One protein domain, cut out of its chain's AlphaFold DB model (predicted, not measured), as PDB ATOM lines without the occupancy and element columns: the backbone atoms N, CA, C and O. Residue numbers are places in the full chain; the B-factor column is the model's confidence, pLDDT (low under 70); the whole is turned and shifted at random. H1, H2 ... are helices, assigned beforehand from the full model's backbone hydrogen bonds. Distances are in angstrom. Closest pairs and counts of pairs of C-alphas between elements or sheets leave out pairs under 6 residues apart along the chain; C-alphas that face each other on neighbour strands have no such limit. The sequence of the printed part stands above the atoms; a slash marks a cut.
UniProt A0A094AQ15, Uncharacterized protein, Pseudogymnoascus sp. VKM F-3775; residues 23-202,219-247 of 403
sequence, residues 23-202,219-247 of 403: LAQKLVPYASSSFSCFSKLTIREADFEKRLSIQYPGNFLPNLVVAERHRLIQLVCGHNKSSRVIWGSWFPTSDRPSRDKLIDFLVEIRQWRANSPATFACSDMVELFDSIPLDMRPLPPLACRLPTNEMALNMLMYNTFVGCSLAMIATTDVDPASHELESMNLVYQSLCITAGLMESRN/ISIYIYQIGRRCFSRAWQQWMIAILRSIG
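This is residues 23 to 202 and 219 to 247 of the 403 residues of an uncharacterized protein of Pseudogymnoascus sp. VKM F-3775 (UniProt A0A094AQ15). A long helix, H7, runs through the middle of a helical body, with H2 and H4 on one side of it and H8 folded back along another side. H9 packs on H7 and H8, with H10 beyond it; H3 crosses H7, short H5 packs on H2 and H7, and H6 packs on H8. The printed part has 209 residues with ten named helices, H1 to H10 in order, and no named strand: all helix. It is compact, with a radius of gyration of the C-alphas of 17.3 A and spans of 50 by 47 by 33 A.

H1, residues 23 to 27, only just touches H3, residues 80 to 87, with 3 pairs of C-alphas within 8 A, the closest Gln 25 and Arg 84 at 6.8 A. H2, residues 61 to 78, H4, residues 99 to 114, and H7, residues 149 to 170, form an up-and-down bundle, each running against the one before it. H2 touches H4 with residues 71 to 75 alone, at a shallow tilt of 12 degrees; the closest C-alphas, of Leu 72 and Trp 112, are 7.0 A apart. H7 is the hub, touching six helices. H4 touches it at a shallow tilt of 25 degrees, closest C-alphas Arg 99 and Ile 169, 6.1 A. H3 touches residues 160 to 168 of H7 alone, about perpendicular at 86 degrees, closest C-alphas Ile 86 and Cys 164, 5.5 A. H5, residues 117 to 120, touches residues 151 to 155 of H7 alone, closest C-alphas Thr 119 and Met 151, 4.9 A. H7 and H8, residues 177 to 202, form a hairpin at a shallow tilt of 21 degrees, closest C-alphas Gly 163 and Ser 183, 4.4 A. H6, residues 124 to 131, touches residues 185 to 192 of H8 alone, closest C-alphas Val 126 and Gln 189, 6.1 A. H9, residues 219 to 227, and H10, residues 233 to 246, form a hairpin, closest C-alphas Ser 220 and Leu 243, 6.0 A. Every O i to N i+4 pair is within hydrogen-bond range in H1, H2, H4, H7, H8, H9 and H10; H3 has 3 of 4, H6 has 1 of 4 beside 2 of 5 O i to N i+3 pairs, and H5 is too short for one.

H1 begins at C-alpha 23 (328.775, 316.690, 227.980). H2 is 25.8 A long, H4 22.7 A, H7 31.0 A, H8 38.0 A and H10 20.0 A. H10 ends at C-alpha 246 (344.376, 325.212, 231.463).

The C-alphas farthest apart, of Lys 40 and Met 136, are 51.8 A apart. Residues 203 to 218 are not printed; C-alphas 202 and 219 are 14.6 A apart. The links H1 to H2, H3 to H4 and H6 to H7 are long. Mean pLDDT of the printed part is 75.8; 67 residues are under 70, among them 24 to 62.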
ATOM      1  N   LEU A  23     327.527 316.884 227.251       71.00
ATOM      2  CA  LEU A  23     328.775 316.690 227.980       71.00
ATOM      3  C   LEU A  23     329.175 315.207 228.032       71.00
ATOM      4  O   LEU A  23     330.324 314.870 227.755       71.00
ATOM      5  N   ALA A  24     328.230 314.305 228.304       68.12
ATOM      6  CA  ALA A  24     328.457 312.860 228.324       68.12
ATOM      7  C   ALA A  24     328.929 312.335 226.961       68.12
ATOM      8  O   ALA A  24     329.877 311.552 226.906       68.12
ATOM      9  N   GLN A  25     328.355 312.844 225.863       66.31
ATOM     10  CA  GLN A  25     328.781 312.538 224.491       66.31
ATOM     11  C   GLN A  25     330.258 312.884 224.206       66.31
ATOM     12  O   GLN A  25     330.807 312.422 223.205       66.31
ATOM     13  N   LYS A  26     330.912 313.712 225.038       64.50
ATOM     14  CA  LYS A  26     332.346 314.034 224.917       64.50
ATOM     15  C   LYS A  26     333.256 313.174 225.767       64.50
ATOM     16  O   LYS A  26     334.388 312.929 225.366       64.50
ATOM     17  N   LEU A  27     332.794 312.804 226.952       63.03
ATOM     18  CA  LEU A  27     333.621 312.135 227.953       63.03
ATOM     19  C   LEU A  27     333.732 310.641 227.693       63.03
ATOM     20  O   LEU A  27     334.727 310.018 228.049       63.03
ATOM     21  N   VAL A  28     332.705 310.077 227.067       60.12
ATOM     22  CA  VAL A  28     332.643 308.666 226.728       60.12
ATOM     23  C   VAL A  28     332.198 308.593 225.268       60.12
ATOM     24  O   VAL A  28     331.235 309.275 224.904       60.12
ATOM     25  N   PRO A  29     332.857 307.798 224.403       54.31
ATOM     26  CA  PRO A  29     332.252 307.426 223.127       54.31
ATOM     27  C   PRO A  29     330.864 306.887 223.478       54.31
ATOM     28  O   PRO A  29     330.767 306.072 224.374       54.31
ATOM     29  N   TYR A  30     329.764 307.395 222.939       52.78
ATOM     30  CA  TYR A  30     328.434 307.000 223.418       52.78
ATOM     31  C   TYR A  30     327.580 306.620 222.216       52.78
ATOM     32  O   TYR A  30     327.350 307.436 221.326       52.78
ATOM     33  N   ALA A  31     327.140 305.360 222.149       44.91
ATOM     34  CA  ALA A  31     326.418 304.833 220.987       44.91
ATOM     35  C   ALA A  31     324.940 305.279 220.936       44.91
ATOM     36  O   ALA A  31     324.337 305.321 219.864       44.91
ATOM     37  N   SER A  32     324.337 305.632 222.074       46.72
ATOM     38  CA  SER A  32     322.898 305.904 222.187       46.72
ATOM     39  C   SER A  32     322.621 306.869 223.330       46.72
ATOM     40  O   SER A  32     322.919 306.508 224.452       46.72
ATOM     41  N   SER A  33     322.022 308.044 223.095       45.47
ATOM     42  CA  SER A  33     321.650 308.979 224.175       45.47
ATOM     43  C   SER A  33     320.835 308.260 225.238       45.47
ATOM     44  O   SER A  33     319.961 307.453 224.901       45.47
ATOM     45  N   SER A  34     321.053 308.623 226.497       44.56
ATOM     46  CA  SER A  34     320.269 308.150 227.637       44.56
ATOM     47  C   SER A  34     318.765 308.387 227.432       44.56
ATOM     48  O   SER A  34     317.934 307.671 227.986       44.56
ATOM     49  N   PHE A  35     318.403 309.343 226.567       46.31
ATOM     50  CA  PHE A  35     317.031 309.694 226.201       46.31
ATOM     51  C   PHE A  35     316.442 308.839 225.073       46.31
ATOM     52  O   PHE A  35     315.227 308.822 224.893       46.31
ATOM     53  N   SER A  36     317.257 308.086 224.331       43.22
ATOM     54  CA  SER A  36     316.770 307.199 223.262       43.22
ATOM     55  C   SER A  36     316.014 305.970 223.794       43.22
ATOM     56  O   SER A  36     315.064 305.523 223.153       43.22
ATOM     57  N   CYS A  37     316.330 305.511 225.014       37.00
ATOM     58  CA  CYS A  37     315.519 304.536 225.762       37.00
ATOM     59  C   CYS A  37     314.144 305.089 226.173       37.00
ATOM     60  O   CYS A  37     313.235 304.329 226.500       37.00
ATOM     61  N   PHE A  38     313.964 306.410 226.105       37.34
ATOM     62  CA  PHE A  38     312.710 307.095 226.374       37.34
ATOM     63  C   PHE A  38     312.189 307.777 225.104       37.34
ATOM     64  O   PHE A  38     311.929 308.978 225.086       37.34
ATOM     65  N   SER A  39     311.975 307.008 224.031       37.94
ATOM     66  CA  SER A  39     311.414 307.490 222.750       37.94
ATOM     67  C   SER A  39     310.063 308.233 222.866       37.94
ATOM     68  O   SER A  39     309.627 308.901 221.935       37.94
ATOM     69  N   LYS A  40     309.388 308.124 224.020       36.16
ATOM     70  CA  LYS A  40     308.155 308.854 224.365       36.16
ATOM     71  C   LYS A  40     308.392 310.179 225.115       36.16
ATOM     72  O   LYS A  40     307.476 310.988 225.182       36.16
ATOM     73  N   LEU A  41     309.584 310.383 225.687       36.59
ATOM     74  CA  LEU A  41     310.036 311.618 226.352       36.59
ATOM     75  C   LEU A  41     311.081 312.384 225.534       36.59
ATOM     76  O   LEU A  41     311.394 313.519 225.887       36.59
ATOM     77  N   THR A  42     311.612 311.790 224.460       38.62
ATOM     78  CA  THR A  42     312.308 312.542 223.411       38.62
ATOM     79  C   THR A  42     311.316 313.565 222.903       38.62
ATOM     80  O   THR A  42     310.323 313.252 222.247       38.62
ATOM     81  N   ILE A  43     311.550 314.793 223.345       42.12
ATOM     82  CA  ILE A  43     310.805 315.971 222.957       42.12
ATOM     83  C   ILE A  43     310.850 315.967 221.433       42.12
ATOM     84  O   ILE A  43     311.934 315.994 220.851       42.12
ATOM     85  N   ARG A  44     309.685 315.784 220.803       35.25
ATOM     86  CA  ARG A  44     309.579 315.699 219.348       35.25
ATOM     87  C   ARG A  44     310.251 316.935 218.757       35.25
ATOM     88  O   ARG A  44     310.039 318.033 219.262       35.25
ATOM     89  N   GLU A  45     311.003 316.749 217.676       39.72
ATOM     90  CA  GLU A  45     311.642 317.823 216.894       39.72
ATOM     91  C   GLU A  45     310.661 318.985 216.605       39.72
ATOM     92  O   GLU A  45     311.045 320.146 216.631       39.72
ATOM     93  N   ALA A  46     309.361 318.690 216.465       36.94
ATOM     94  CA  ALA A  46     308.290 319.663 216.230       36.94
ATOM     95  C   ALA A  46     307.827 320.490 217.458       36.94
ATOM     96  O   ALA A  46     307.103 321.470 217.287       36.94
ATOM     97  N   ASP A  47     308.192 320.114 218.690       38.22
ATOM     98  CA  ASP A  47     307.702 320.762 219.919       38.22
ATOM     99  C   ASP A  47     308.669 321.820 220.487       38.22
ATOM    100  O   ASP A  47     308.292 322.559 221.400       38.22
ATOM    101  N   PHE A  48     309.897 321.937 219.963       42.25
ATOM    102  CA  PHE A  48     310.869 322.936 220.436       42.25
ATOM    103  C   PHE A  48     310.585 324.353 219.930       42.25
ATOM    104  O   PHE A  48     310.750 325.297 220.697       42.25
ATOM    105  N   GLU A  49     310.052 324.522 218.715       37.66
ATOM    106  CA  GLU A  49     309.612 325.845 218.232       37.66
ATOM    107  C   GLU A  49     308.472 326.440 219.081       37.66
ATOM    108  O   GLU A  49     308.273 327.655 219.102       37.66
ATOM    109  N   LYS A  50     307.719 325.594 219.801       36.22
ATOM    110  CA  LYS A  50     306.529 325.988 220.575       36.22
ATOM    111  C   LYS A  50     306.702 325.927 222.093       36.22
ATOM    112  O   LYS A  50     305.796 326.353 222.815       36.22
ATOM    113  N   ARG A  51     307.827 325.426 222.617       43.59
ATOM    114  CA  ARG A  51     308.064 325.390 224.067       43.59
ATOM    115  C   ARG A  51     308.559 326.742 224.570       43.59
ATOM    116  O   ARG A  51     309.715 327.101 224.410       43.59
ATOM    117  N   LEU A  52     307.610 327.459 225.179       42.12
ATOM    118  CA  LEU A  52     307.754 328.468 226.232       42.12
ATOM    119  C   LEU A  52     309.182 328.989 226.413       42.12
ATOM    120  O   LEU A  52     309.997 328.390 227.112       42.12
ATOM    121  N   SER A  53     309.437 330.160 225.827       41.06
ATOM    122  CA  SER A  53     310.565 331.007 226.192       41.06
ATOM    123  C   SER A  53     310.681 331.052 227.715       41.06
ATOM    124  O   SER A  53     309.746 331.510 228.380       41.06
ATOM    125  N   ILE A  54     311.804 330.596 228.268       45.62
ATOM    126  CA  ILE A  54     312.119 330.841 229.672       45.62
ATOM    127  C   ILE A  54     312.110 332.360 229.838       45.62
ATOM    128  O   ILE A  54     312.946 333.065 229.273       45.62
ATOM    129  N   GLN A  55     311.101 332.873 230.538       41.75
ATOM    130  CA  GLN A  55     311.056 334.278 230.900       41.75
ATOM    131  C   GLN A  55     312.043 334.457 232.044       41.75
ATOM    132  O   GLN A  55     311.714 334.236 233.209       41.75
ATOM    133  N   TYR A  56     313.275 334.820 231.705       48.25
ATOM    134  CA  TYR A  56     314.195 335.333 232.703       48.25
ATOM    135  C   TYR A  56     313.664 336.697 233.160       48.25
ATOM    136  O   TYR A  56     313.409 337.560 232.315       48.25
ATOM    137  N   PRO A  57     313.445 336.913 234.465       39.94
ATOM    138  CA  PRO A  57     312.987 338.204 234.949       39.94
ATOM    139  C   PRO A  57     314.055 339.271 234.654       39.94
ATOM    140  O   PRO A  57     315.158 339.236 235.198       39.94
ATOM    141  N   GLY A  58     313.712 340.220 233.778       47.09
ATOM    142  CA  GLY A  58     314.523 341.392 233.434       47.09
ATOM    143  C   GLY A  58     315.298 341.289 232.111       47.09
ATOM    144  O   GLY A  58     315.913 340.270 231.809       47.09
ATOM    145  N   ASN A  59     315.330 342.399 231.359       55.31
ATOM    146  CA  ASN A  59     316.064 342.575 230.091       55.31
ATOM    147  C   ASN A  59     317.574 342.813 230.303       55.31
ATOM    148  O   ASN A  59     318.178 343.668 229.655       55.31
ATOM    149  N   PHE A  60     318.196 342.109 231.247       62.22
ATOM    150  CA  PHE A  60     319.637 342.214 231.462       62.22
ATOM    151  C   PHE A  60     320.377 341.325 230.459       62.22
ATOM    152  O   PHE A  60     320.019 340.162 230.278       62.22
ATOM    153  N   LEU A  61     321.430 341.858 229.831       63.88
ATOM    154  CA  LEU A  61     322.223 341.159 228.811       63.88
ATOM    155  C   LEU A  61     322.646 339.725 229.216       63.88
ATOM    156  O   LEU A  61     322.461 338.824 228.399       63.88
ATOM    157  N   PRO A  62     323.109 339.445 230.457       69.44
ATOM    158  CA  PRO A  62     323.472 338.085 230.865       69.44
ATOM    159  C   PRO A  62     322.314 337.079 230.786       69.44
ATOM    160  O   PRO A  62     322.519 335.935 230.392       69.44
ATOM    161  N   ASN A  63     321.087 337.504 231.100       73.94
ATOM    162  CA  ASN A  63     319.910 336.637 231.044       73.94
ATOM    163  C   ASN A  63     319.556 336.255 229.600       73.94
ATOM    164  O   ASN A  63     319.152 335.124 229.336       73.94
ATOM    165  N   LEU A  64     319.735 337.187 228.660       81.12
ATOM    166  CA  LEU A  64     319.487 336.947 227.238       81.12
ATOM    167  C   LEU A  64     320.520 335.984 226.640       81.12
ATOM    168  O   LEU A  64     320.142 335.055 225.934       81.12
ATOM    169  N   VAL A  65     321.801 336.144 226.986       83.00
ATOM    170  CA  VAL A  65     322.884 335.251 226.532       83.00
ATOM    171  C   VAL A  65     322.670 333.816 227.030       83.00
ATOM    172  O   VAL A  65     322.850 332.860 226.274       83.00
ATOM    173  N   VAL A  66     322.236 333.643 228.282       80.69
ATOM    174  CA  VAL A  66     321.902 332.317 228.832       80.69
ATOM    175  C   VAL A  66     320.677 331.720 228.127       80.69
ATOM    176  O   VAL A  66     320.687 330.543 227.771       80.69
ATOM    177  N   ALA A  67     319.646 332.521 227.847       79.88
ATOM    178  CA  ALA A  67     318.480 332.056 227.096       79.88
ATOM    179  C   ALA A  67     318.846 331.585 225.676       79.88
ATOM    180  O   ALA A  67     318.356 330.554 225.209       79.88
ATOM    181  N   GLU A  68     319.719 332.320 224.986       87.50
ATOM    182  CA  GLU A  68     320.225 331.946 223.661       87.50
ATOM    183  C   GLU A  68     321.068 330.667 223.713       87.50
ATOM    184  O   GLU A  68     320.896 329.797 222.853       87.50
ATOM    185  N   ARG A  69     321.895 330.496 224.757       85.00
ATOM    186  CA  ARG A  69     322.641 329.254 225.024       85.00
ATOM    187  C   ARG A  69     321.709 328.053 225.126       85.00
ATOM    188  O   ARG A  69     321.946 327.033 224.484       85.00
ATOM    189  N   HIS A  70     320.632 328.174 225.900       78.88
ATOM    190  CA  HIS A  70     319.661 327.091 226.054       78.88
ATOM    191  C   HIS A  70     318.998 326.736 224.722       78.88
ATOM    192  O   HIS A  70     318.898 325.559 224.388       78.88
ATOM    193  N   ARG A  71     318.622 327.731 223.910       82.06
ATOM    194  CA  ARG A  71     318.082 327.482 222.562       82.06
ATOM    195  C   ARG A  71     319.083 326.756 221.660       82.06
ATOM    196  O   ARG A  71     318.675 325.878 220.906       82.06
ATOM    197  N   LEU A  72     320.378 327.071 221.760       85.50
ATOM    198  CA  LEU A  72     321.424 326.361 221.015       85.50
ATOM    199  C   LEU A  72     321.527 324.897 221.446       85.50
ATOM    200  O   LEU A  72     321.570 324.007 220.601       85.50
ATOM    201  N   ILE A  73     321.548 324.646 222.757       80.19
ATOM    202  CA  ILE A  73     321.569 323.293 223.324       80.19
ATOM    203  C   ILE A  73     320.351 322.503 222.850       80.19
ATOM    204  O   ILE A  73     320.494 321.377 222.383       80.19
ATOM    205  N   GLN A  74     319.164 323.106 222.903       75.38
ATOM    206  CA  GLN A  74     317.925 322.484 222.445       75.38
ATOM    207  C   GLN A  74     317.967 322.146 220.952       75.38
ATOM    208  O   GLN A  74     317.616 321.027 220.589       75.38
ATOM    209  N   LEU A  75     318.462 323.052 220.101       82.69
ATOM    210  CA  LEU A  75     318.656 322.801 218.668       82.69
ATOM    211  C   LEU A  75     319.600 321.614 218.439       82.69
ATOM    212  O   LEU A  75     319.260 320.655 217.747       82.69
ATOM    213  N   VAL A  76     320.771 321.636 219.074       81.25
ATOM    214  CA  VAL A  76     321.777 320.570 218.971       81.25
ATOM    215  C   VAL A  76     321.216 319.225 219.438       81.25
ATOM    216  O   VAL A  76     321.445 318.194 218.800       81.25
ATOM    217  N   CYS A  77     320.463 319.214 220.534       74.25
ATOM    218  CA  CYS A  77     319.820 318.014 221.049       74.25
ATOM    219  C   CYS A  77     318.631 317.557 220.198       74.25
ATOM    220  O   CYS A  77     318.392 316.354 220.130       74.25
ATOM    221  N   GLY A  78     317.911 318.464 219.534       69.81
ATOM    222  CA  GLY A  78     316.886 318.127 218.541       69.81
ATOM    223  C   GLY A  78     317.486 317.317 217.396       69.81
ATOM    224  O   GLY A  78     316.974 316.264 217.035       69.81
ATOM    225  N   HIS A  79     318.684 317.700 216.958       74.06
ATOM    226  CA  HIS A  79     319.479 316.968 215.972       74.06
ATOM    227  C   HIS A  79     320.318 315.834 216.573       74.06
ATOM    228  O   HIS A  79     321.398 315.553 216.068       74.06
ATOM    229  N   ASN A  80     319.861 315.155 217.635       67.56
ATOM    230  CA  ASN A  80     320.681 314.252 218.468       67.56
ATOM    231  C   ASN A  80     321.556 313.256 217.676       67.56
ATOM    232  O   ASN A  80     322.707 313.000 218.021       67.56
ATOM    233  N   LYS A  81     321.020 312.673 216.595       67.44
ATOM    234  CA  LYS A  81     321.799 311.767 215.736       67.44
ATOM    235  C   LYS A  81     322.944 312.504 215.042       67.44
ATOM    236  O   LYS A  81     324.076 312.037 215.088       67.44
ATOM    237  N   SER A  82     322.657 313.652 214.433       69.31
ATOM    238  CA  SER A  82     323.643 314.462 213.721       69.31
ATOM    239  C   SER A  82     324.637 315.121 214.661       69.31
ATOM    240  O   SER A  82     325.844 315.001 214.455       69.31
ATOM    241  N   SER A  83     324.154 315.745 215.734       65.62
ATOM    242  CA  SER A  83     324.998 316.401 216.722       65.62
ATOM    243  C   SER A  83     325.969 315.432 217.366       65.62
ATOM    244  O   SER A  83     327.125 315.793 217.503       65.62
ATOM    245  N   ARG A  84     325.596 314.177 217.637       69.19
ATOM    246  CA  ARG A  84     326.554 313.171 218.124       69.19
ATOM    247  C   ARG A  84     327.712 312.897 217.186       69.19
ATOM    248  O   ARG A  84     328.791 312.591 217.670       69.19
ATOM    249  N   VAL A  85     327.513 312.978 215.877       68.19
ATOM    250  CA  VAL A  85     328.598 312.728 214.918       68.19
ATOM    251  C   VAL A  85     329.414 313.990 214.666       68.19
ATOM    252  O   VAL A  85     330.626 313.925 214.494       68.19
ATOM    253  N   ILE A  86     328.762 315.152 214.690       67.62
ATOM    254  CA  ILE A  86     329.413 316.463 214.571       67.62
ATOM    255  C   ILE A  86     330.255 316.758 215.825       67.62
ATOM    256  O   ILE A  86     331.339 317.340 215.756       67.62
ATOM    257  N   TRP A  87     329.746 316.349 216.986       64.62
ATOM    258  CA  TRP A  87     330.313 316.586 218.304       64.62
ATOM    259  C   TRP A  87     331.224 315.423 218.728       64.62
ATOM    260  O   TRP A  87     332.379 315.637 219.093       64.62
ATOM    261  N   GLY A  88     330.748 314.186 218.690       62.03
ATOM    262  CA  GLY A  88     331.517 312.995 219.046       62.03
ATOM    263  C   GLY A  88     332.572 312.649 217.997       62.03
ATOM    264  O   GLY A  88     332.405 312.870 216.802       62.03
ATOM    265  N   SER A  89     333.702 312.099 218.438       51.56
ATOM    266  CA  SER A  89     334.797 311.725 217.537       51.56
ATOM    267  C   SER A  89     334.514 310.486 216.691       51.56
ATOM    268  O   SER A  89     335.347 310.108 215.873       51.56
ATOM    269  N   TRP A  90     333.380 309.821 216.911       55.16
ATOM    270  CA  TRP A  90     333.146 308.492 216.386       55.16
ATOM    271  C   TRP A  90     331.663 308.169 216.245       55.16
ATOM    272  O   TRP A  90     330.912 308.220 217.218       55.16
ATOM    273  N   PHE A  91     331.271 307.768 215.040       55.28
ATOM    274  CA  PHE A  91     330.017 307.075 214.777       55.28
ATOM    275  C   PHE A  91     330.308 305.995 213.725       55.28
ATOM    276  O   PHE A  91     330.999 306.308 212.748       55.28
ATOM    277  N   PRO A  92     329.872 304.732 213.908       50.84
ATOM    278  CA  PRO A  92     330.042 303.695 212.893       50.84
ATOM    279  C   PRO A  92     329.472 304.169 211.552       50.84
ATOM    280  O   PRO A  92     328.478 304.892 211.494       50.84
ATOM    281  N   THR A  93     330.137 303.775 210.471       52.06
ATOM    282  CA  THR A  93     329.954 304.347 209.132       52.06
ATOM    283  C   THR A  93     328.523 304.260 208.601       52.06
ATOM    284  O   THR A  93     328.121 305.158 207.873       52.06
ATOM    285  N   SER A  94     327.738 303.270 209.036       48.19
ATOM    286  CA  SER A  94     326.346 303.041 208.613       48.19
ATOM    287  C   SER A  94     325.322 304.057 209.130       48.19
ATOM    288  O   SER A  94     324.180 304.053 208.689       48.19
ATOM    289  N   ASP A  95     325.688 304.890 210.102       56.41
ATOM    290  CA  ASP A  95     324.754 305.802 210.773       56.41
ATOM    291  C   ASP A  95     325.259 307.259 210.770       56.41
ATOM    292  O   ASP A  95     324.721 308.134 211.463       56.41
ATOM    293  N   ARG A  96     326.307 307.544 209.987       66.31
ATOM    294  CA  ARG A  96     326.776 308.915 209.781       66.31
ATOM    295  C   ARG A  96     325.639 309.752 209.169       66.31
ATOM    296  O   ARG A  96     324.903 309.258 208.316       66.31
ATOM    297  N   PRO A  97     325.481 311.030 209.556       73.44
ATOM    298  CA  PRO A  97     324.498 311.898 208.932       73.44
ATOM    299  C   PRO A  97     324.781 312.006 207.440       73.44
ATOM    300  O   PRO A  97     325.921 312.264 207.038       73.44
ATOM    301  N   SER A  98     323.736 311.816 206.636       77.19
ATOM    302  CA  SER A  98     323.795 312.122 205.213       77.19
ATOM    303  C   SER A  98     324.168 313.589 205.016       77.19
ATOM    304  O   SER A  98     323.927 314.436 205.882       77.19
ATOM    305  N   ARG A  99     324.739 313.896 203.850       82.00
ATOM    306  CA  ARG A  99     325.083 315.267 203.466       82.00
ATOM    307  C   ARG A  99     323.900 316.221 203.650       82.00
ATOM    308  O   ARG A  99     324.072 317.266 204.266       82.00
ATOM    309  N   ASP A 100     322.710 315.823 203.209       84.62
ATOM    310  CA  ASP A 100     321.497 316.642 203.326       84.62
ATOM    311  C   ASP A 100     321.143 316.947 204.787       84.62
ATOM    312  O   ASP A 100     320.881 318.094 205.122       84.62
ATOM    313  N   LYS A 101     321.287 315.977 205.703       84.06
ATOM    314  CA  LYS A 101     321.038 316.210 207.138       84.06
ATOM    315  C   LYS A 101     322.047 317.170 207.764       84.06
ATOM    316  O   LYS A 101     321.709 317.891 208.699       84.06
ATOM    317  N   LEU A 102     323.298 317.156 207.297       84.88
ATOM    318  CA  LEU A 102     324.314 318.116 207.737       84.88
ATOM    319  C   LEU A 102     324.009 319.522 207.212       84.88
ATOM    320  O   LEU A 102     324.255 320.493 207.922       84.88
ATOM    321  N   ILE A 103     323.474 319.629 205.994       87.69
ATOM    322  CA  ILE A 103     323.051 320.905 205.407       87.69
ATOM    323  C   ILE A 103     321.849 321.468 206.162       87.69
ATOM    324  O   ILE A 103     321.899 322.630 206.553       87.69
ATOM    325  N   ASP A 104     320.827 320.656 206.435       86.94
ATOM    326  CA  ASP A 104     319.653 321.078 207.209       86.94
ATOM    327  C   ASP A 104     320.070 321.595 208.595       86.94
ATOM    328  O   ASP A 104     319.728 322.716 208.982       86.94
ATOM    329  N   PHE A 105     320.932 320.848 209.298       88.06
ATOM    330  CA  PHE A 105     321.506 321.289 210.571       88.06
ATOM    331  C   PHE A 105     322.280 322.612 210.445       88.06
ATOM    332  O   PHE A 105     322.142 323.493 211.296       88.06
ATOM    333  N   LEU A 106     323.091 322.775 209.391       90.81
ATOM    334  CA  LEU A 106     323.836 324.010 209.133       90.81
ATOM    335  C   LEU A 106     322.917 325.211 208.896       90.81
ATOM    336  O   LEU A 106     323.228 326.310 209.358       90.81
ATOM    337  N   VAL A 107     321.809 325.022 208.180       90.44
ATOM    338  CA  VAL A 107     320.809 326.072 207.955       90.44
ATOM    339  C   VAL A 107     320.192 326.495 209.287       90.44
ATOM    340  O   VAL A 107     320.191 327.684 209.609       90.44
ATOM    341  N   GLU A 108     319.750 325.538 210.102       90.12
ATOM    342  CA  GLU A 108     319.116 325.824 211.391       90.12
ATOM    343  C   GLU A 108     320.064 326.505 212.385       90.12
ATOM    344  O   GLU A 108     319.698 327.497 213.018       90.12
ATOM    345  N   ILE A 109     321.308 326.033 212.518       91.31
ATOM    346  CA  ILE A 109     322.261 326.637 213.461       91.31
ATOM    347  C   ILE A 109     322.712 328.038 213.011       91.31
ATOM    348  O   ILE A 109     322.931 328.918 213.847       91.31
ATOM    349  N   ARG A 110     322.804 328.294 211.696       92.06
ATOM    350  CA  ARG A 110     323.045 329.645 211.156       92.06
ATOM    351  C   ARG A 110     321.850 330.562 211.423       92.06
ATOM    352  O   ARG A 110     322.049 331.714 211.808       92.06
ATOM    353  N   GLN A 111     320.626 330.046 211.306       89.50
ATOM    354  CA  GLN A 111     319.416 330.777 211.680       89.50
ATOM    355  C   GLN A 111     319.386 331.090 213.183       89.50
ATOM    356  O   GLN A 111     319.004 332.195 213.572       89.50
ATOM    357  N   TRP A 112     319.844 330.166 214.036       91.50
ATOM    358  CA  TRP A 112     320.017 330.433 215.465       91.50
ATOM    359  C   TRP A 112     320.987 331.596 215.712       91.50
ATOM    360  O   TRP A 112     320.652 332.481 216.497       91.50
ATOM    361  N   ARG A 113     322.131 331.663 215.008       92.25
ATOM    362  CA  ARG A 113     323.066 332.804 215.118       92.25
ATOM    363  C   ARG A 113     322.390 334.117 214.735       92.25
ATOM    364  O   ARG A 113     322.492 335.081 215.487       92.25
ATOM    365  N   ALA A 114     321.678 334.147 213.606       88.81
ATOM    366  CA  ALA A 114     320.954 335.339 213.154       88.81
ATOM    367  C   ALA A 114     319.893 335.808 214.171       88.81
ATOM    368  O   ALA A 114     319.636 337.001 214.302       88.81
ATOM    369  N   ASN A 115     319.325 334.868 214.930       87.38
ATOM    370  CA  ASN A 115     318.325 335.114 215.968       87.38
ATOM    371  C   ASN A 115     318.917 335.254 217.388       87.38
ATOM    372  O   ASN A 115     318.151 335.235 218.356       87.38
ATOM    373  N   SER A 116     320.243 335.387 217.527       89.94
ATOM    374  CA  SER A 116     320.940 335.474 218.823       89.94
ATOM    375  C   SER A 116     321.741 336.776 218.996       89.94
ATOM    376  O   SER A 116     322.960 336.746 219.206       89.94
ATOM    377  N   PRO A 117     321.104 337.956 218.883       90.00
ATOM    378  CA  PRO A 117     321.814 339.226 218.932       90.00
ATOM    379  C   PRO A 117     322.488 339.489 220.283       90.00
ATOM    380  O   PRO A 117     323.445 340.252 220.309       90.00
ATOM    381  N   ALA A 118     322.057 338.887 221.400       88.06
ATOM    382  CA  ALA A 118     322.714 339.120 222.688       88.06
ATOM    383  C   ALA A 118     324.098 338.454 222.753       88.06
ATOM    384  O   ALA A 118     325.041 339.048 223.269       88.06
ATOM    385  N   THR A 119     324.237 337.252 222.190       88.56
ATOM    386  CA  THR A 119     325.504 336.519 222.069       88.56
ATOM    387  C   THR A 119     326.435 337.194 221.067       88.56
ATOM    388  O   THR A 119     327.631 337.315 221.326       88.56
ATOM    389  N   PHE A 120     325.891 337.658 219.939       88.94
ATOM    390  CA  PHE A 120     326.671 338.194 218.819       88.94
ATOM    391  C   PHE A 120     326.695 339.728 218.746       88.94
ATOM    392  O   PHE A 120     327.188 340.271 217.766       88.94
ATOM    393  N   ALA A 121     326.255 340.449 219.785       81.44
ATOM    394  CA  ALA A 121     326.233 341.920 219.814       81.44
ATOM    395  C   ALA A 121     327.599 342.583 219.538       81.44
ATOM    396  O   ALA A 121     327.656 343.762 219.203       81.44
ATOM    397  N   CYS A 122     328.699 341.843 219.712       71.31
ATOM    398  CA  CYS A 122     330.068 342.298 219.462       71.31
ATOM    399  C   CYS A 122     330.782 341.465 218.377       71.31
ATOM    400  O   CYS A 122     332.013 341.396 218.380       71.31
ATOM    401  N   SER A 123     330.042 340.794 217.480       66.38
ATOM    402  CA  SER A 123     330.623 339.901 216.463       66.38
ATOM    403  C   SER A 123     331.510 340.617 215.449       66.38
ATOM    404  O   SER A 123     332.413 339.981 214.912       66.38
ATOM    405  N   ASP A 124     331.336 341.925 215.249       61.84
ATOM    406  CA  ASP A 124     332.155 342.741 214.341       61.84
ATOM    407  C   ASP A 124     333.658 342.636 214.656       61.84
ATOM    408  O   ASP A 124     334.498 342.632 213.757       61.84
ATOM    409  N   MET A 125     334.013 342.466 215.937       60.19
ATOM    410  CA  MET A 125     335.397 342.253 216.378       60.19
ATOM    411  C   MET A 125     335.959 340.898 215.931       60.19
ATOM    412  O   MET A 125     337.166 340.758 215.786       60.19
ATOM    413  N   VAL A 126     335.098 339.895 215.742       62.75
ATOM    414  CA  VAL A 126     335.458 338.541 215.297       62.75
ATOM    415  C   VAL A 126     335.490 338.457 213.769       62.75
ATOM    416  O   VAL A 126     336.369 337.801 213.213       62.75
ATOM    417  N   GLU A 127     334.579 339.158 213.097       65.88
ATOM    418  CA  GLU A 127     334.461 339.199 211.633       65.88
ATOM    419  C   GLU A 127     335.532 340.083 210.974       65.88
ATOM    420  O   GLU A 127     335.923 339.831 209.835       65.88
ATOM    421  N   LEU A 128     336.105 341.055 211.699       64.88
ATOM    422  CA  LEU A 128     337.231 341.868 211.216       64.88
ATOM    423  C   LEU A 128     338.414 341.003 210.740       64.88
ATOM    424  O   LEU A 128     339.113 341.359 209.788       64.88
ATOM    425  N   PHE A 129     338.623 339.842 211.366       67.00
ATOM    426  CA  PHE A 129     339.721 338.932 211.034       67.00
ATOM    427  C   PHE A 129     339.508 338.156 209.731       67.00
ATOM    428  O   PHE A 129     340.477 337.627 209.184       67.00
ATOM    429  N   ASP A 130     338.286 338.130 209.193       68.31
ATOM    430  CA  ASP A 130     337.987 337.481 207.913       68.31
ATOM    431  C   ASP A 130     338.514 338.261 206.704       68.31
ATOM    432  O   ASP A 130     338.668 337.694 205.625       68.31
ATOM    433  N   SER A 131     338.909 339.522 206.912       71.69
ATOM    434  CA  SER A 131     339.589 340.346 205.907       71.69
ATOM    435  C   SER A 131     341.081 340.023 205.728       71.69
ATOM    436  O   SER A 131     341.664 340.391 204.707       71.69
ATOM    437  N   ILE A 132     341.709 339.331 206.690       78.62
ATOM    438  CA  ILE A 132     343.131 338.963 206.638       78.62
ATOM    439  C   ILE A 132     343.258 337.549 206.049       78.62
ATOM    440  O   ILE A 132     342.649 336.617 206.601       78.62
ATOM    441  N   PRO A 133     344.071 337.355 204.986       82.50
ATOM    442  CA  PRO A 133     344.378 336.034 204.446       82.50
ATOM    443  C   PRO A 133     344.805 335.064 205.547       82.50
ATOM    444  O   PRO A 133     345.552 335.435 206.453       82.50
ATOM    445  N   LEU A 134     344.298 333.830 205.502       80.94
ATOM    446  CA  LEU A 134     344.388 332.904 206.632       80.94
ATOM    447  C   LEU A 134     345.838 332.588 207.048       80.94
ATOM    448  O   LEU A 134     346.123 332.399 208.229       80.94
ATOM    449  N   ASP A 135     346.745 332.568 206.077       77.38
ATOM    450  CA  ASP A 135     348.190 332.376 206.212       77.38
ATOM    451  C   ASP A 135     348.925 333.580 206.828       77.38
ATOM    452  O   ASP A 135     350.006 333.412 207.389       77.38
ATOM    453  N   MET A 136     348.327 334.773 206.785       82.69
ATOM    454  CA  MET A 136     348.881 336.014 207.344       82.69
ATOM    455  C   MET A 136     348.308 336.378 208.717       82.69
ATOM    456  O   MET A 136     348.678 337.398 209.303       82.69
ATOM    457  N   ARG A 137     347.384 335.572 209.246       86.44
ATOM    458  CA  ARG A 137     346.739 335.863 210.527       86.44
ATOM    459  C   ARG A 137     347.740 335.754 211.691       86.44
ATOM    460  O   ARG A 137     348.501 334.785 211.755       86.44
ATOM    461  N   PRO A 138     347.739 336.713 212.635       87.69
ATOM    462  CA  PRO A 138     348.768 336.805 213.668       87.69
ATOM    463  C   PRO A 138     348.753 335.625 214.647       87.69
ATOM    464  O   PRO A 138     347.695 335.065 214.962       87.69
ATOM    465  N   LEU A 139     349.950 335.302 215.150       87.56
ATOM    466  CA  LEU A 139     350.190 334.355 216.235       87.56
ATOM    467  C   LEU A 139     351.170 334.968 217.269       87.56
ATOM    468  O   LEU A 139     352.247 335.401 216.854       87.56
ATOM    469  N   PRO A 140     350.863 334.993 218.586       88.62
ATOM    470  CA  PRO A 140     349.636 334.497 219.217       88.62
ATOM    471  C   PRO A 140     348.371 335.189 218.668       88.62
ATOM    472  O   PRO A 140     348.470 336.295 218.138       88.62
ATOM    473  N   PRO A 141     347.202 334.523 218.719       90.44
ATOM    474  CA  PRO A 141     345.961 335.071 218.181       90.44
ATOM    475  C   PRO A 141     345.597 336.370 218.897       90.44
ATOM    476  O   PRO A 141     345.816 336.495 220.104       90.44
ATOM    477  N   LEU A 142     345.001 337.318 218.174       89.25
ATOM    478  CA  LEU A 142     344.501 338.547 218.786       89.25
ATOM    479  C   LEU A 142     343.357 338.219 219.750       89.25
ATOM    480  O   LEU A 142     342.406 337.532 219.377       89.25
ATOM    481  N   ALA A 143     343.445 338.708 220.985       89.50
ATOM    482  CA  ALA A 143     342.449 338.449 222.013       89.50
ATOM    483  C   ALA A 143     341.121 339.155 221.700       89.50
ATOM    484  O   ALA A 143     341.034 340.384 221.690       89.50
ATOM    485  N   CYS A 144     340.061 338.375 221.480       88.94
ATOM    486  CA  CYS A 144     338.705 338.899 221.349       88.94
ATOM    487  C   CYS A 144     338.089 339.074 222.742       88.94
ATOM    488  O   CYS A 144     337.706 338.102 223.395       88.94
ATOM    489  N   ARG A 145     338.010 340.321 223.212       84.62
ATOM    490  CA  ARG A 145     337.447 340.655 224.526       84.62
ATOM    491  C   ARG A 145     335.936 340.809 224.423       84.62
ATOM    492  O   ARG A 145     335.444 341.806 223.901       84.62
ATOM    493  N   LEU A 146     335.217 339.809 224.921       84.75
ATOM    494  CA  LEU A 146     333.758 339.806 224.970       84.75
ATOM    495  C   LEU A 146     333.262 340.281 226.345       84.75
ATOM    496  O   LEU A 146     333.938 340.042 227.347       84.75
ATOM    497  N   PRO A 147     332.076 340.915 226.429       83.94
ATOM    498  CA  PRO A 147     331.536 341.425 227.693       83.94
ATOM    499  C   PRO A 147     331.341 340.368 228.787       83.94
ATOM    500  O   PRO A 147     331.374 340.698 229.970       83.94
ATOM    501  N   THR A 148     331.099 339.107 228.412       83.31
ATOM    502  CA  THR A 148     330.915 338.001 229.361       83.31
ATOM    503  C   THR A 148     331.526 336.699 228.840       83.31
ATOM    504  O   THR A 148     331.546 336.452 227.631       83.31
ATOM    505  N   ASN A 149     331.945 335.820 229.756       84.19
ATOM    506  CA  ASN A 149     332.426 334.478 229.408       84.19
ATOM    507  C   ASN A 149     331.331 333.622 228.751       84.19
ATOM    508  O   ASN A 149     331.633 332.800 227.895       84.19
ATOM    509  N   GLU A 150     330.059 333.828 229.104       83.88
ATOM    510  CA  GLU A 150     328.940 333.093 228.499       83.88
ATOM    511  C   GLU A 150     328.794 333.394 227.004       83.88
ATOM    512  O   GLU A 150     328.604 332.471 226.216       83.88
ATOM    513  N   MET A 151     328.972 334.655 226.586       87.69
ATOM    514  CA  MET A 151     328.988 335.006 225.160       87.69
ATOM    515  C   MET A 151     330.105 334.253 224.435       87.69
ATOM    516  O   MET A 151     329.874 333.638 223.398       87.69
ATOM    517  N   ALA A 152     331.304 334.242 225.020       88.38
ATOM    518  CA  ALA A 152     332.457 333.551 224.458       88.38
ATOM    519  C   ALA A 152     332.216 332.038 224.319       88.38
ATOM    520  O   ALA A 152     332.483 331.463 223.265       88.38
ATOM    521  N   LEU A 153     331.662 331.396 225.353       87.62
ATOM    522  CA  LEU A 153     331.341 329.967 225.337       87.62
ATOM    523  C   LEU A 153     330.245 329.632 224.313       87.62
ATOM    524  O   LEU A 153     330.376 328.639 223.598       87.62
ATOM    525  N   ASN A 154     329.207 330.466 224.181       89.69
ATOM    526  CA  ASN A 154     328.169 330.293 223.159       89.69
ATOM    527  C   ASN A 154     328.747 330.392 221.741       89.69
ATOM    528  O   ASN A 154     328.449 329.555 220.887       89.69
ATOM    529  N   MET A 155     329.608 331.385 221.495       91.56
ATOM    530  CA  MET A 155     330.279 331.562 220.204       91.56
ATOM    531  C   MET A 155     331.224 330.392 219.893       91.56
ATOM    532  O   MET A 155     331.226 329.892 218.769       91.56
ATOM    533  N   LEU A 156     331.975 329.893 220.883       91.00
ATOM    534  CA  LEU A 156     332.815 328.697 220.732       91.00
ATOM    535  C   LEU A 156     331.986 327.445 220.418       91.00
ATOM    536  O   LEU A 156     332.382 326.650 219.560       91.00
ATOM    537  N   MET A 157     330.830 327.272 221.065       89.44
ATOM    538  CA  MET A 157     329.908 326.169 220.786       89.44
ATOM    539  C   MET A 157     329.389 326.239 219.350       89.44
ATOM    540  O   MET A 157     329.520 325.262 218.610       89.44
ATOM    541  N   TYR A 158     328.904 327.407 218.927       92.19
ATOM    542  CA  TYR A 158     328.478 327.655 217.551       92.19
ATOM    543  C   TYR A 158     329.594 327.352 216.537       92.19
ATOM    544  O   TYR A 158     329.408 326.514 215.652       92.19
ATOM    545  N   ASN A 159     330.783 327.944 216.704       92.62
ATOM    546  CA  ASN A 159     331.925 327.747 215.801       92.62
ATOM    547  C   ASN A 159     332.348 326.275 215.715       92.62
ATOM    548  O   ASN A 159     332.756 325.786 214.656       92.62
ATOM    549  N   THR A 160     332.246 325.548 216.830       89.69
ATOM    550  CA  THR A 160     332.572 324.125 216.881       89.69
ATOM    551  C   THR A 160     331.574 323.305 216.070       89.69
ATOM    552  O   THR A 160     332.004 322.547 215.202       89.69
ATOM    553  N   PHE A 161     330.267 323.472 216.292       89.12
ATOM    554  CA  PHE A 161     329.238 322.723 215.561       89.12
ATOM    555  C   PHE A 161     329.218 323.053 214.068       89.12
ATOM    556  O   PHE A 161     329.216 322.138 213.242       89.12
ATOM    557  N   VAL A 162     329.254 324.339 213.712       92.19
ATOM    558  CA  VAL A 162     329.266 324.772 212.309       92.19
ATOM    559  C   VAL A 162     330.519 324.270 211.614       92.19
ATOM    560  O   VAL A 162     330.437 323.593 210.593       92.19
ATOM    561  N   GLY A 163     331.688 324.524 212.201       89.88
ATOM    562  CA  GLY A 163     332.942 324.128 211.589       89.88
ATOM    563  C   GLY A 163     333.090 322.605 211.461       89.88
ATOM    564  O   GLY A 163     333.614 322.131 210.456       89.88
ATOM    565  N   CYS A 164     332.638 321.820 212.446       87.25
ATOM    566  CA  CYS A 164     332.642 320.358 212.333       87.25
ATOM    567  C   CYS A 164     331.703 319.878 211.219       87.25
ATOM    568  O   CYS A 164     332.071 318.981 210.465       87.25
ATOM    569  N   SER A 165     330.527 320.491 211.076       88.44
ATOM    570  CA  SER A 165     329.570 320.138 210.021       88.44
ATOM    571  C   SER A 165     330.125 320.452 208.630       88.44
ATOM    572  O   SER A 165     330.100 319.589 207.757       88.44
ATOM    573  N   LEU A 166     330.718 321.638 208.449       89.06
ATOM    574  CA  LEU A 166     331.406 322.031 207.213       89.06
ATOM    575  C   LEU A 166     332.549 321.070 206.876       89.06
ATOM    576  O   LEU A 166     332.630 320.573 205.757       89.06
ATOM    577  N   ALA A 167     333.381 320.738 207.866       84.38
ATOM    578  CA  ALA A 167     334.454 319.763 207.716       84.38
ATOM    579  C   ALA A 167     333.922 318.390 207.276       84.38
ATOM    580  O   ALA A 167     334.477 317.756 206.382       84.38
ATOM    581  N   MET A 168     332.817 317.930 207.866       82.38
ATOM    582  CA  MET A 168     332.185 316.672 207.482       82.38
ATOM    583  C   MET A 168     331.621 316.710 206.059       82.38
ATOM    584  O   MET A 168     331.796 315.730 205.335       82.38
ATOM    585  N   ILE A 169     330.988 317.804 205.640       83.31
ATOM    586  CA  ILE A 169     330.466 317.968 204.275       83.31
ATOM    587  C   ILE A 169     331.615 318.007 203.258       83.31
ATOM    588  O   ILE A 169     331.575 317.276 202.267       83.31
ATOM    589  N   ALA A 170     332.701 318.728 203.560       82.38
ATOM    590  CA  ALA A 170     333.908 318.785 202.734       82.38
ATOM    591  C   ALA A 170     334.508 317.392 202.462       82.38
ATOM    592  O   ALA A 170     335.009 317.112 201.371       82.38
ATOM    593  N   THR A 171     334.377 316.437 203.396       77.12
ATOM    594  CA  THR A 171     334.819 315.052 203.136       77.12
ATOM    595  C   THR A 171     334.030 314.346 202.027       77.12
ATOM    596  O   THR A 171     334.457 313.296 201.556       77.12
ATOM    597  N   THR A 172     332.883 314.884 201.606       74.62
ATOM    598  CA  THR A 172     332.000 314.304 200.582       74.62
ATOM    599  C   THR A 172     331.902 315.114 199.290       74.62
ATOM    600  O   THR A 172     331.551 314.529 198.271       74.62
ATOM    601  N   ASP A 173     332.225 316.409 199.309       74.06
ATOM    602  CA  ASP A 173     332.026 317.301 198.160       74.06
ATOM    603  C   ASP A 173     332.997 317.059 196.993       74.06
ATOM    604  O   ASP A 173     334.122 316.598 197.171       74.06
ATOM    605  N   VAL A 174     332.573 317.412 195.780       75.06
ATOM    606  CA  VAL A 174     333.444 317.383 194.591       75.06
ATOM    607  C   VAL A 174     334.510 318.482 194.672       75.06
ATOM    608  O   VAL A 174     335.665 318.234 194.345       75.06
ATOM    609  N   ASP A 175     334.134 319.662 195.171       80.19
ATOM    610  CA  ASP A 175     335.032 320.785 195.447       80.19
ATOM    611  C   ASP A 175     334.904 321.201 196.927       80.19
ATOM    612  O   ASP A 175     333.959 321.910 197.292       80.19
ATOM    613  N   PRO A 176     335.799 320.723 197.811       82.44
ATOM    614  CA  PRO A 176     335.706 320.973 199.247       82.44
ATOM    615  C   PRO A 176     336.255 322.343 199.674       82.44
ATOM    616  O   PRO A 176     336.053 322.734 200.826       82.44
ATOM    617  N   ALA A 177     336.943 323.077 198.790       83.81
ATOM    618  CA  ALA A 177     337.819 324.186 199.176       83.81
ATOM    619  C   ALA A 177     337.094 325.307 199.941       83.81
ATOM    620  O   ALA A 177     337.619 325.841 200.919       83.81
ATOM    621  N   SER A 178     335.868 325.642 199.530       85.31
ATOM    622  CA  SER A 178     335.063 326.689 200.175       85.31
ATOM    623  C   SER A 178     334.669 326.327 201.614       85.31
ATOM    624  O   SER A 178     334.868 327.127 202.530       85.31
ATOM    625  N   HIS A 179     334.178 325.106 201.838       87.00
ATOM    626  CA  HIS A 179     333.807 324.611 203.164       87.00
ATOM    627  C   HIS A 179     335.028 324.388 204.069       87.00
ATOM    628  O   HIS A 179     334.955 324.632 205.276       87.00
ATOM    629  N   GLU A 180     336.162 323.958 203.508       86.25
ATOM    630  CA  GLU A 180     337.426 323.839 204.245       86.25
ATOM    631  C   GLU A 180     337.925 325.208 204.717       86.25
ATOM    632  O   GLU A 180     338.265 325.365 205.894       86.25
ATOM    633  N   LEU A 181     337.899 326.212 203.834       86.25
ATOM    634  CA  LEU A 181     338.276 327.584 204.163       86.25
ATOM    635  C   LEU A 181     337.369 328.173 205.248       86.25
ATOM    636  O   LEU A 181     337.868 328.713 206.235       86.25
ATOM    637  N   GLU A 182     336.048 328.025 205.116       88.69
ATOM    638  CA  GLU A 182     335.096 328.502 206.124       88.69
ATOM    639  C   GLU A 182     335.319 327.806 207.480       88.69
ATOM    640  O   GLU A 182     335.382 328.465 208.521       88.69
ATOM    641  N   SER A 183     335.537 326.486 207.488       89.06
ATOM    642  CA  SER A 183     335.882 325.748 208.709       89.06
ATOM    643  C   SER A 183     337.173 326.276 209.350       89.06
ATOM    644  O   SER A 183     337.235 326.418 210.574       89.06
ATOM    645  N   MET A 184     338.198 326.589 208.554       88.19
ATOM    646  CA  MET A 184     339.465 327.142 209.045       88.19
ATOM    647  C   MET A 184     339.331 328.581 209.562       88.19
ATOM    648  O   MET A 184     339.967 328.924 210.564       88.19
ATOM    649  N   ASN A 185     338.464 329.402 208.964       89.50
ATOM    650  CA  ASN A 185     338.134 330.728 209.493       89.50
ATOM    651  C   ASN A 185     337.542 330.619 210.903       89.50
ATOM    652  O   ASN A 185     338.018 331.286 211.824       89.50
ATOM    653  N   LEU A 186     336.587 329.703 211.101       91.56
ATOM    654  CA  LEU A 186     335.971 329.442 212.406       91.56
ATOM    655  C   LEU A 186     336.975 328.910 213.440       91.56
ATOM    656  O   LEU A 186     336.853 329.224 214.628       91.56
ATOM    657  N   VAL A 187     337.983 328.132 213.019       91.81
ATOM    658  CA  VAL A 187     339.094 327.734 213.903       91.81
ATOM    659  C   VAL A 187     339.797 328.979 214.426       91.81
ATOM    660  O   VAL A 187     339.898 329.139 215.639       91.81
ATOM    661  N   TYR A 188     340.231 329.885 213.549       91.88
ATOM    662  CA  TYR A 188     340.960 331.079 213.975       91.88
ATOM    663  C   TYR A 188     340.122 332.006 214.859       91.88
ATOM    664  O   TYR A 188     340.598 332.451 215.900       91.88
ATOM    665  N   GLN A 189     338.855 332.238 214.501       91.94
ATOM    666  CA  GLN A 189     337.928 333.001 215.342       91.94
ATOM    667  C   GLN A 189     337.840 332.399 216.754       91.94
ATOM    668  O   GLN A 189     337.874 333.117 217.752       91.94
ATOM    669  N   SER A 190     337.814 331.068 216.850       93.00
ATOM    670  CA  SER A 190     337.818 330.359 218.133       93.00
ATOM    671  C   SER A 190     339.135 330.528 218.901       93.00
ATOM    672  O   SER A 190     339.107 330.616 220.129       93.00
ATOM    673  N   LEU A 191     340.279 330.628 218.214       93.25
ATOM    674  CA  LEU A 191     341.564 330.951 218.846       93.25
ATOM    675  C   LEU A 191     341.558 332.368 219.437       93.25
ATOM    676  O   LEU A 191     341.997 332.549 220.570       93.25
ATOM    677  N   CYS A 192     341.013 333.352 218.716       92.56
ATOM    678  CA  CYS A 192     340.874 334.728 219.198       92.56
ATOM    679  C   CYS A 192     339.966 334.828 220.432       92.56
ATOM    680  O   CYS A 192     340.323 335.479 221.416       92.56
ATOM    681  N   ILE A 193     338.816 334.144 220.413       91.94
ATOM    682  CA  ILE A 193     337.904 334.064 221.568       91.94
ATOM    683  C   ILE A 193     338.597 333.382 222.755       91.94
ATOM    684  O   ILE A 193     338.532 333.869 223.881       91.94
ATOM    685  N   THR A 194     339.322 332.288 222.501       92.31
ATOM    686  CA  THR A 194     340.099 331.581 223.530       92.31
ATOM    687  C   THR A 194     341.172 332.484 224.138       92.31
ATOM    688  O   THR A 194     341.316 332.517 225.355       92.31
ATOM    689  N   ALA A 195     341.902 333.249 223.323       91.88
ATOM    690  CA  ALA A 195     342.906 334.192 223.807       91.88
ATOM    691  C   ALA A 195     342.285 335.262 224.724       91.88
ATOM    692  O   ALA A 195     342.817 335.516 225.801       91.88
ATOM    693  N   GLY A 196     341.119 335.812 224.360       89.75
ATOM    694  CA  GLY A 196     340.386 336.757 225.213       89.75
ATOM    695  C   GLY A 196     339.923 336.155 226.540       89.75
ATOM    696  O   GLY A 196     340.077 336.781 227.591       89.75
ATOM    697  N   LEU A 197     339.433 334.912 226.522       87.75
ATOM    698  CA  LEU A 197     339.082 334.184 227.744       87.75
ATOM    699  C   LEU A 197     340.304 333.965 228.650       87.75
ATOM    700  O   LEU A 197     340.219 334.182 229.858       87.75
ATOM    701  N   MET A 198     341.450 333.594 228.074       86.44
ATOM    702  CA  MET A 198     342.686 333.358 228.826       86.44
ATOM    703  C   MET A 198     343.272 334.640 229.431       86.44
ATOM    704  O   MET A 198     343.765 334.591 230.556       86.44
ATOM    705  N   GLU A 199     343.179 335.785 228.743       84.94
ATOM    706  CA  GLU A 199     343.531 337.088 229.328       84.94
ATOM    707  C   GLU A 199     342.637 337.401 230.535       84.94
ATOM    708  O   GLU A 199     343.143 337.664 231.622       84.94
ATOM    709  N   SER A 200     341.314 337.265 230.384       73.94
ATOM    710  CA  SER A 200     340.366 337.575 231.463       73.94
ATOM    711  C   SER A 200     340.526 336.679 232.703       73.94
ATOM    712  O   SER A 200     340.314 337.129 233.830       73.94
ATOM    713  N   ARG A 201     340.950 335.418 232.521       69.38
ATOM    714  CA  ARG A 201     341.229 334.474 233.617       69.38
ATOM    715  C   ARG A 201     342.426 334.905 234.466       69.38
ATOM    716  O   ARG A 201     342.429 334.656 235.670       69.38
ATOM    717  N   ASN A 202     343.427 335.542 233.861       59.31
ATOM    718  CA  ASN A 202     344.587 336.048 234.595       59.31
ATOM    719  C   ASN A 202     344.226 337.258 235.471       59.31
ATOM    720  O   ASN A 202     344.808 337.420 236.542       59.31
ATOM    721  N   ILE A 219     336.414 325.396 228.544       85.19
ATOM    722  CA  ILE A 219     337.048 325.924 227.327       85.19
ATOM    723  C   ILE A 219     337.909 324.844 226.649       85.19
ATOM    724  O   ILE A 219     337.958 324.766 225.417       85.19
ATOM    725  N   SER A 220     338.535 323.960 227.435       86.81
ATOM    726  CA  SER A 220     339.397 322.873 226.952       86.81
ATOM    727  C   SER A 220     338.703 321.944 225.953       86.81
ATOM    728  O   SER A 220     339.329 321.543 224.968       86.81
ATOM    729  N   ILE A 221     337.405 321.662 226.130       84.50
ATOM    730  CA  ILE A 221     336.620 320.848 225.185       84.50
ATOM    731  C   ILE A 221     336.590 321.516 223.813       84.50
ATOM    732  O   ILE A 221     336.842 320.859 222.804       84.50
ATOM    733  N   TYR A 222     336.289 322.814 223.757       88.00
ATOM    734  CA  TYR A 222     336.185 323.533 222.489       88.00
ATOM    735  C   TYR A 222     337.542 323.608 221.790       88.00
ATOM    736  O   TYR A 222     337.618 323.308 220.598       88.00
ATOM    737  N   ILE A 223     338.618 323.901 222.533       91.19
ATOM    738  CA  ILE A 223     339.987 323.931 221.991       91.19
ATOM    739  C   ILE A 223     340.369 322.563 221.411       91.19
ATOM    740  O   ILE A 223     340.892 322.476 220.298       91.19
ATOM    741  N   TYR A 224     340.065 321.480 222.130       89.19
ATOM    742  CA  TYR A 224     340.303 320.128 221.636       89.19
ATOM    743  C   TYR A 224     339.565 319.871 220.312       89.19
ATOM    744  O   TYR A 224     340.156 319.369 219.354       89.19
ATOM    745  N   GLN A 225     338.294 320.272 220.213       85.81
ATOM    746  CA  GLN A 225     337.471 320.041 219.021       85.81
ATOM    747  C   GLN A 225     337.910 320.849 217.796       85.81
ATOM    748  O   GLN A 225     337.909 320.317 216.683       85.81
ATOM    749  N   ILE A 226     338.308 322.111 217.965       88.69
ATOM    750  CA  ILE A 226     338.859 322.902 216.853       88.69
ATOM    751  C   ILE A 226     340.248 322.384 216.442       88.69
ATOM    752  O   ILE A 226     340.559 322.329 215.251       88.69
ATOM    753  N   GLY A 227     341.053 321.900 217.399       89.00
ATOM    754  CA  GLY A 227     342.381 321.331 217.150       89.00
ATOM    755  C   GLY A 227     342.361 320.135 216.197       89.00
ATOM    756  O   GLY A 227     343.195 320.043 215.292       89.00
ATOM    757  N   ARG A 228     341.335 319.284 216.312       85.75
ATOM    758  CA  ARG A 228     341.088 318.135 215.418       85.75
ATOM    759  C   ARG A 228     340.938 318.509 213.940       85.75
ATOM    760  O   ARG A 228     341.142 317.661 213.081       85.75
ATOM    761  N   ARG A 229     340.596 319.765 213.634       83.69
ATOM    762  CA  ARG A 229     340.360 320.267 212.267       83.69
ATOM    763  C   ARG A 229     341.400 321.286 211.806       83.69
ATOM    764  O   ARG A 229     341.501 321.569 210.622       83.69
ATOM    765  N   CYS A 230     342.251 321.775 212.708       87.06
ATOM    766  CA  CYS A 230     343.278 322.777 212.418       87.06
ATOM    767  C   CYS A 230     344.546 322.182 211.791       87.06
ATOM    768  O   CYS A 230     345.165 321.319 212.408       87.06
ATOM    769  N   PHE A 231     344.952 322.637 210.605       82.00
ATOM    770  CA  PHE A 231     346.171 322.170 209.921       82.00
ATOM    771  C   PHE A 231     347.415 323.013 210.173       82.00
ATOM    772  O   PHE A 231     348.530 322.512 210.030       82.00
ATOM    773  N   SER A 232     347.230 324.287 210.523       86.56
ATOM    774  CA  SER A 232     348.339 325.205 210.767       86.56
ATOM    775  C   SER A 232     349.161 324.718 211.954       86.56
ATOM    776  O   SER A 232     348.683 324.722 213.089       86.56
ATOM    777  N   ARG A 233     350.415 324.328 211.707       87.12
ATOM    778  CA  ARG A 233     351.338 323.846 212.749       87.12
ATOM    779  C   ARG A 233     351.513 324.860 213.877       87.12
ATOM    780  O   ARG A 233     351.585 324.487 215.044       87.12
ATOM    781  N   ALA A 234     351.567 326.141 213.529       89.19
ATOM    782  CA  ALA A 234     351.760 327.208 214.496       89.19
ATOM    783  C   ALA A 234     350.539 327.320 215.433       89.19
ATOM    784  O   ALA A 234     350.678 327.399 216.653       89.19
ATOM    785  N   TRP A 235     349.328 327.206 214.881       91.88
ATOM    786  CA  TRP A 235     348.088 327.204 215.663       91.88
ATOM    787  C   TRP A 235     347.933 325.927 216.496       91.88
ATOM    788  O   TRP A 235     347.516 325.991 217.649       91.88
ATOM    789  N   GLN A 236     348.306 324.771 215.938       92.38
ATOM    790  CA  GLN A 236     348.364 323.484 216.637       92.38
ATOM    791  C   GLN A 236     349.235 323.560 217.897       92.38
ATOM    792  O   GLN A 236     348.788 323.184 218.982       92.38
ATOM    793  N   GLN A 237     350.451 324.097 217.771       93.62
ATOM    794  CA  GLN A 237     351.370 324.294 218.896       93.62
ATOM    795  C   GLN A 237     350.794 325.244 219.946       93.62
ATOM    796  O   GLN A 237     350.876 324.960 221.142       93.62
ATOM    797  N   TRP A 238     350.170 326.340 219.507       95.31
ATOM    798  CA  TRP A 238     349.527 327.283 220.414       95.31
ATOM    799  C   TRP A 238     348.373 326.633 221.190       95.31
ATOM    800  O   TRP A 238     348.336 326.729 222.413       95.31
ATOM    801  N   MET A 239     347.481 325.893 220.524       95.25
ATOM    802  CA  MET A 239     346.380 325.184 221.194       95.25
ATOM    803  C   MET A 239     346.881 324.154 222.210       95.25
ATOM    804  O   MET A 239     346.322 324.066 223.301       95.25
ATOM    805  N   ILE A 240     347.944 323.406 221.890       95.50
ATOM    806  CA  ILE A 240     348.579 322.472 222.835       95.50
ATOM    807  C   ILE A 240     349.089 323.219 224.069       95.50
ATOM    808  O   ILE A 240     348.840 322.786 225.194       95.50
ATOM    809  N   ALA A 241     349.780 324.345 223.875       95.19
ATOM    810  CA  ALA A 241     350.286 325.153 224.978       95.19
ATOM    811  C   ALA A 241     349.148 325.691 225.861       95.19
ATOM    812  O   ALA A 241     349.231 325.597 227.087       95.19
ATOM    813  N   ILE A 242     348.056 326.174 225.259       94.31
ATOM    814  CA  ILE A 242     346.886 326.651 226.005       94.31
ATOM    815  C   ILE A 242     346.210 325.513 226.770       94.31
ATOM    816  O   ILE A 242     345.962 325.664 227.963       94.31
ATOM    817  N   LEU A 243     345.973 324.358 226.146       93.06
ATOM    818  CA  LEU A 243     345.393 323.193 226.823       93.06
ATOM    819  C   LEU A 243     346.228 322.754 228.036       93.06
ATOM    820  O   LEU A 243     345.670 322.476 229.098       93.06
ATOM    821  N   ARG A 244     347.563 322.759 227.911       93.31
ATOM    822  CA  ARG A 244     348.477 322.507 229.036       93.31
ATOM    823  C   ARG A 244     348.377 323.583 230.116       93.31
ATOM    824  O   ARG A 244     348.402 323.251 231.291       93.31
ATOM    825  N   SER A 245     348.236 324.854 229.738       90.00
ATOM    826  CA  SER A 245     348.079 325.949 230.707       90.00
ATOM    827  C   SER A 245     346.748 325.900 231.466       90.00
ATOM    828  O   SER A 245     346.691 326.306 232.622       90.00
ATOM    829  N   ILE A 246     345.685 325.391 230.829       88.19
ATOM    830  CA  ILE A 246     344.376 325.212 231.463       88.19
ATOM    831  C   ILE A 246     344.438 324.077 232.487       88.19
ATOM    832  O   ILE A 246     343.908 324.242 233.585       88.19
ATOM    833  N   GLY A 247     345.097 322.965 232.145       86.25
ATOM    834  CA  GLY A 247     345.195 321.795 233.013       86.25
ATOM    835  C   GLY A 247     343.846 321.077 233.176       86.25
ATOM    836  O   GLY A 247     343.085 320.984 232.210       86.25
TER     837      GLY A 247